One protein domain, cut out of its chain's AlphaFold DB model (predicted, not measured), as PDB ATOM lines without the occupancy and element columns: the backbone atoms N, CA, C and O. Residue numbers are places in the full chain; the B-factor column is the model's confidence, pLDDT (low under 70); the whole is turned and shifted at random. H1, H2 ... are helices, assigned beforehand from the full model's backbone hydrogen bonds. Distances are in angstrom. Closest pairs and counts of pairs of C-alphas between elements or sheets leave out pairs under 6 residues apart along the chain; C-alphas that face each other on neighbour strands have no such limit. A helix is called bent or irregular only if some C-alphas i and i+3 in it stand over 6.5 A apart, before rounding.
ATOM      1  N   LEU A 280      60.298  27.422  34.307       93.12
ATOM      2  CA  LEU A 280      59.147  26.733  34.896       93.12
ATOM      3  C   LEU A 280      57.871  27.586  34.842       93.12
ATOM      4  O   LEU A 280      56.822  27.054  34.494       93.12
ATOM      5  N   GLU A 281      57.950  28.894  35.099       93.00
ATOM      6  CA  GLU A 281      56.847  29.842  34.861       93.00
ATOM      7  C   GLU A 281      56.378  29.787  33.400       93.00
ATOM      8  O   GLU A 281      55.180  29.720  33.130       93.00
ATOM      9  N   THR A 282      57.325  29.746  32.456       92.94
ATOM     10  CA  THR A 282      57.019  29.649  31.020       92.94
ATOM     11  C   THR A 282      56.369  28.304  30.673       92.94
ATOM     12  O   THR A 282      55.362  28.291  29.972       92.94
ATOM     13  N   LEU A 283      56.885  27.177  31.186       93.25
ATOM     14  CA  LEU A 283      56.306  25.844  30.951       93.25
ATOM     15  C   LEU A 283      54.894  25.692  31.539       93.25
ATOM     16  O   LEU A 283      54.044  25.064  30.904       93.25
ATOM     17  N   ASN A 284      54.666  26.231  32.739       92.25
ATOM     18  CA  ASN A 284      53.440  26.043  33.521       92.25
ATOM     19  C   ASN A 284      52.350  27.091  33.232       92.25
ATOM     20  O   ASN A 284      51.226  26.929  33.702       92.25
ATOM     21  N   GLY A 285      52.672  28.167  32.508       89.75
ATOM     22  CA  GLY A 285      51.709  29.198  32.124       89.75
ATOM     23  C   GLY A 285      50.730  28.763  31.025       89.75
ATOM     24  O   GLY A 285      50.655  27.601  30.635       89.75
ATOM     25  N   GLU A 286      49.991  29.736  30.491       86.56
ATOM     26  CA  GLU A 286      49.019  29.545  29.396       86.56
ATOM     27  C   GLU A 286      49.496  30.161  28.062       86.56
ATOM     28  O   GLU A 286      48.849  30.023  27.024       86.56
ATOM     29  N   GLY A 287      50.636  30.859  28.087       86.38
ATOM     30  CA  GLY A 287      51.208  31.575  26.947       86.38
ATOM     31  C   GLY A 287      52.011  30.699  25.982       86.38
ATOM     32  O   GLY A 287      52.168  29.491  26.162       86.38
ATOM     33  N   GLU A 288      52.548  31.332  24.942       83.56
ATOM     34  CA  GLU A 288      53.421  30.692  23.955       83.56
ATOM     35  C   GLU A 288      54.678  30.092  24.617       83.56
ATOM     36  O   GLU A 288      55.306  30.717  25.470       83.56
ATOM     37  N   GLY A 289      55.017  28.850  24.255       86.19
ATOM     38  CA  GLY A 289      56.087  28.070  24.893       86.19
ATOM     39  C   GLY A 289      55.665  27.241  26.117       86.19
ATOM     40  O   GLY A 289      56.450  26.405  26.564       86.19
ATOM     41  N   SER A 290      54.442  27.407  26.632       94.06
ATOM     42  CA  SER A 290      53.920  26.569  27.723       94.06
ATOM     43  C   SER A 290      53.468  25.181  27.264       94.06
ATOM     44  O   SER A 290      53.061  24.980  26.116       94.06
ATOM     45  N   VAL A 291      53.465  24.217  28.193       93.94
ATOM     46  CA  VAL A 291      52.902  22.877  27.960       93.94
ATOM     47  C   VAL A 291      51.393  22.970  27.721       93.94
ATOM     48  O   VAL A 291      50.878  22.299  26.829       93.94
ATOM     49  N   SER A 292      50.697  23.844  28.459       89.56
ATOM     50  CA  SER A 292      49.257  24.087  28.297       89.56
ATOM     51  C   SER A 292      48.921  24.534  26.869       89.56
ATOM     52  O   SER A 292      48.105  23.908  26.189       89.56
ATOM     53  N   LYS A 293      49.633  25.549  26.356       89.19
ATOM     54  CA  LYS A 293      49.447  26.064  24.994       89.19
ATOM     55  C   LYS A 293      49.839  25.043  23.927       89.19
ATOM     56  O   LYS A 293      49.085  24.858  22.978       89.19
ATOM     57  N   ALA A 294      50.960  24.339  24.099       90.38
ATOM     58  CA  ALA A 294      51.403  23.311  23.155       90.38
ATOM     59  C   ALA A 294      50.406  22.140  23.047       90.38
ATOM     60  O   ALA A 294      50.140  21.656  21.948       90.38
ATOM     61  N   VAL A 295      49.807  21.712  24.165       90.06
ATOM     62  CA  VAL A 295      48.739  20.699  24.172       90.06
ATOM     63  C   VAL A 295      47.456  21.246  23.542       90.06
ATOM     64  O   VAL A 295      46.845  20.554  22.728       90.06
ATOM     65  N   ALA A 296      47.064  22.486  23.845       84.50
ATOM     66  CA  ALA A 296      45.889  23.120  23.245       84.50
ATOM     67  C   ALA A 296      46.009  23.266  21.715       84.50
ATOM     68  O   ALA A 296      45.047  22.986  20.998       84.50
ATOM     69  N   ASP A 297      47.189  23.637  21.210       85.12
ATOM     70  CA  ASP A 297      47.480  23.746  19.775       85.12
ATOM     71  C   ASP A 297      47.592  22.367  19.102       85.12
ATOM     72  O   ASP A 297      47.129  22.184  17.975       85.12
ATOM     73  N   GLY A 298      48.135  21.365  19.803       84.56
ATOM     74  CA  GLY A 298      48.140  19.969  19.355       84.56
ATOM     75  C   GLY A 298      46.726  19.396  19.207       84.56
ATOM     76  O   GLY A 298      46.395  18.801  18.184       84.56
ATOM     77  N   ILE A 299      45.846  19.643  20.182       81.00
ATOM     78  CA  ILE A 299      44.429  19.262  20.095       81.00
ATOM     79  C   ILE A 299      43.735  20.043  18.970       81.00
ATOM     80  O   ILE A 299      43.008  19.453  18.175       81.00
ATOM     81  N   ALA A 300      43.980  21.352  18.854       75.00
ATOM     82  CA  ALA A 300      43.386  22.175  17.801       75.00
ATOM     83  C   ALA A 300      43.810  21.734  16.390       75.00
ATOM     84  O   ALA A 300      42.983  21.747  15.485       75.00
ATOM     85  N   THR A 301      45.059  21.303  16.198       74.31
ATOM     86  CA  THR A 301      45.540  20.787  14.904       74.31
ATOM     87  C   THR A 301      45.005  19.392  14.587       74.31
ATOM     88  O   THR A 301      44.659  19.146  13.434       74.31
ATOM     89  N   VAL A 302      44.827  18.512  15.582       69.25
ATOM     90  CA  VAL A 302      44.117  17.230  15.395       69.25
ATOM     91  C   VAL A 302      42.649  17.452  15.009       69.25
ATOM     92  O   VAL A 302      42.163  16.797  14.095       69.25
ATOM     93  N   VAL A 303      41.952  18.400  15.647       66.25
ATOM     94  CA  VAL A 303      40.542  18.719  15.341       66.25
ATOM     95  C   VAL A 303      40.385  19.455  14.001       66.25
ATOM     96  O   VAL A 303      39.414  19.225  13.291       66.25
ATOM     97  N   ALA A 304      41.330  20.321  13.622       64.50
ATOM     98  CA  ALA A 304      41.287  21.057  12.353       64.50
ATOM     99  C   ALA A 304      41.795  20.253  11.142       64.50
ATOM    100  O   ALA A 304      41.493  20.615  10.008       64.50
ATOM    101  N   GLY A 305      42.578  19.195  11.373       61.03
ATOM    102  CA  GLY A 305      43.080  18.268  10.352       61.03
ATOM    103  C   GLY A 305      42.326  16.936  10.286       61.03
ATOM    104  O   GLY A 305      42.808  16.008   9.640       61.03
ATOM    105  N   ALA A 306      41.193  16.817  10.982       63.84
ATOM    106  CA  ALA A 306      40.357  15.625  10.961       63.84
ATOM    107  C   ALA A 306      39.628  15.477   9.611       63.84
ATOM    108  O   ALA A 306      39.215  16.469   9.009       63.84
ATOM    109  N   ASP A 307      39.470  14.237   9.140       63.88
ATOM    110  CA  ASP A 307      38.701  13.938   7.926       63.88
ATOM    111  C   ASP A 307      37.189  14.125   8.170       63.88
ATOM    112  O   ASP A 307      36.738  14.148   9.318       63.88
ATOM    113  N   ALA A 308      36.396  14.241   7.103       62.81
ATOM    114  CA  ALA A 308      34.988  14.654   7.159       62.81
ATOM    115  C   ALA A 308      34.094  13.758   8.046       62.81
ATOM    116  O   ALA A 308      33.113  14.234   8.613       62.81
ATOM    117  N   ASP A 309      34.459  12.487   8.234       62.84
ATOM    118  CA  ASP A 309      33.753  11.549   9.122       62.84
ATOM    119  C   ASP A 309      33.849  11.922  10.622       62.84
ATOM    120  O   ASP A 309      33.083  11.417  11.444       62.84
ATOM    121  N   PHE A 310      34.770  12.820  10.999       57.88
ATOM    122  CA  PHE A 310      34.997  13.278  12.375       57.88
ATOM    123  C   PHE A 310      34.475  14.696  12.664       57.88
ATOM    124  O   PHE A 310      34.704  15.205  13.764       57.88
ATOM    125  N   ASP A 311      33.737  15.322  11.739       63.09
ATOM    126  CA  ASP A 311      33.236  16.701  11.894       63.09
ATOM    127  C   ASP A 311      32.392  16.878  13.176       63.09
ATOM    128  O   ASP A 311      32.475  17.898  13.848       63.09
ATOM    129  N   THR A 312      31.707  15.826  13.639       65.88
ATOM    130  CA  THR A 312      30.985  15.821  14.931       65.88
ATOM    131  C   THR A 312      31.865  16.132  16.154       65.88
ATOM    132  O   THR A 312      31.400  16.769  17.098       65.88
ATOM    133  N   LEU A 313      33.146  15.736  16.163       69.00
ATOM    134  CA  LEU A 313      34.083  16.105  17.236       69.00
ATOM    135  C   LEU A 313      34.504  17.573  17.134       69.00
ATOM    136  O   LEU A 313      34.753  18.209  18.160       69.00
ATOM    137  N   LYS A 314      34.557  18.115  15.914       70.50
ATOM    138  CA  LYS A 314      34.813  19.530  15.660       70.50
ATOM    139  C   LYS A 314      33.610  20.388  16.052       70.50
ATOM    140  O   LYS A 314      33.799  21.339  16.802       70.50
ATOM    141  N   GLU A 315      32.395  20.018  15.649       69.88
ATOM    142  CA  GLU A 315      31.148  20.664  16.079       69.88
ATOM    143  C   GLU A 315      31.030  20.690  17.608       69.88
ATOM    144  O   GLU A 315      30.768  21.743  18.183       69.88
ATOM    145  N   VAL A 316      31.291  19.565  18.289       72.06
ATOM    146  CA  VAL A 316      31.261  19.503  19.760       72.06
ATOM    147  C   VAL A 316      32.368  20.356  20.391       72.06
ATOM    148  O   VAL A 316      32.105  21.053  21.371       72.06
ATOM    149  N   ALA A 317      33.589  20.359  19.848       66.56
ATOM    150  CA  ALA A 317      34.683  21.182  20.371       66.56
ATOM    151  C   ALA A 317      34.440  22.689  20.174       66.56
ATOM    152  O   ALA A 317      34.710  23.479  21.081       66.56
ATOM    153  N   ASP A 318      33.906  23.091  19.019       69.19
ATOM    154  CA  ASP A 318      33.566  24.482  18.719       69.19
ATOM    155  C   ASP A 318      32.313  24.929  19.494       69.19
ATOM    156  O   ASP A 318      32.276  26.062  19.976       69.19
ATOM    157  N   TRP A 319      31.334  24.044  19.724       72.81
ATOM    158  CA  TRP A 319      30.193  24.299  20.614       72.81
ATOM    159  C   TRP A 319      30.645  24.499  22.067       72.81
ATOM    160  O   TRP A 319      30.319  25.521  22.664       72.81
ATOM    161  N   ILE A 320      31.482  23.610  22.618       70.44
ATOM    162  CA  ILE A 320      32.028  23.750  23.983       70.44
ATOM    163  C   ILE A 320      32.868  25.033  24.132       70.44
ATOM    164  O   ILE A 320      32.847  25.660  25.190       70.44
ATOM    165  N   LYS A 321      33.589  25.460  23.085       69.00
ATOM    166  CA  LYS A 321      34.345  26.726  23.088       69.00
ATOM    167  C   LYS A 321      33.483  27.981  22.923       69.00
ATOM    168  O   LYS A 321      33.966  29.064  23.250       69.00
ATOM    169  N   SER A 322      32.264  27.870  22.392       64.62
ATOM    170  CA  SER A 322      31.412  29.024  22.063       64.62
ATOM    171  C   SER A 322      30.147  29.157  22.915       64.62
ATOM    172  O   SER A 322      29.623  30.273  23.003       64.62
ATOM    173  N   ASP A 323      29.694  28.104  23.614       69.06
ATOM    174  CA  ASP A 323      28.596  28.204  24.583       69.06
ATOM    175  C   ASP A 323      29.019  28.930  25.869       69.06
ATOM    176  O   ASP A 323      29.196  28.377  26.953       69.06
TER     177      ASP A 323
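What this domain is: This is residues 280 to 323 of the 549 residues of an uncharacterized protein of Lachnospiraceae bacterium (UniProt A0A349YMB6). Two helices, H2 and H3, make a loose, open V, turning at the tight link between them, and the short H1 prolongs the free end of H2's arm. The 44 printed residues have three named helices, H1, H2, H3 in chain order, with no named strand: all helix. The whole is loose, radius of gyration of the C-alphas 12.8 A, and flat, 39 by 23 by 9 A.

Where its parts are: Find C-alpha 280 at (59.147, 26.733, 34.896); H1 runs from there to 284. H2, residues 291 to 304, covers 19.5 A. H3, residues 308 to 322, covers 21.0 A, ending at (31.412, 29.024, 22.063); it is irregular, with C-alphas 309 and 312 7.7 A apart.

How they stand to each other: H1 and H2 touch only at the corner, through residues 291 to 292 of H2; their closest C-alphas, Leu 283 and Val 291, are 5.4 A apart. Residues 303 to 304 of H2 and 313 to 314 of H3 only just touch, with 3 pairs of C-alphas within 8 A, the closest Val 303 and Lys 314 at 5.8 A. H2 and H3 run opposite ways at a steep tilt of 46 degrees. H1 and H3 are apart. In H1 and H2 every O i to N i+4 pair is within hydrogen-bond range; in H3, 8 of 11.

The domain as a whole: The C-alphas farthest apart, Leu 280 and Asp 309, are 39.2 A apart. The printed part has no cut and no long link. Look for pLDDT under 70 at 18 residues, among them 302 to 313.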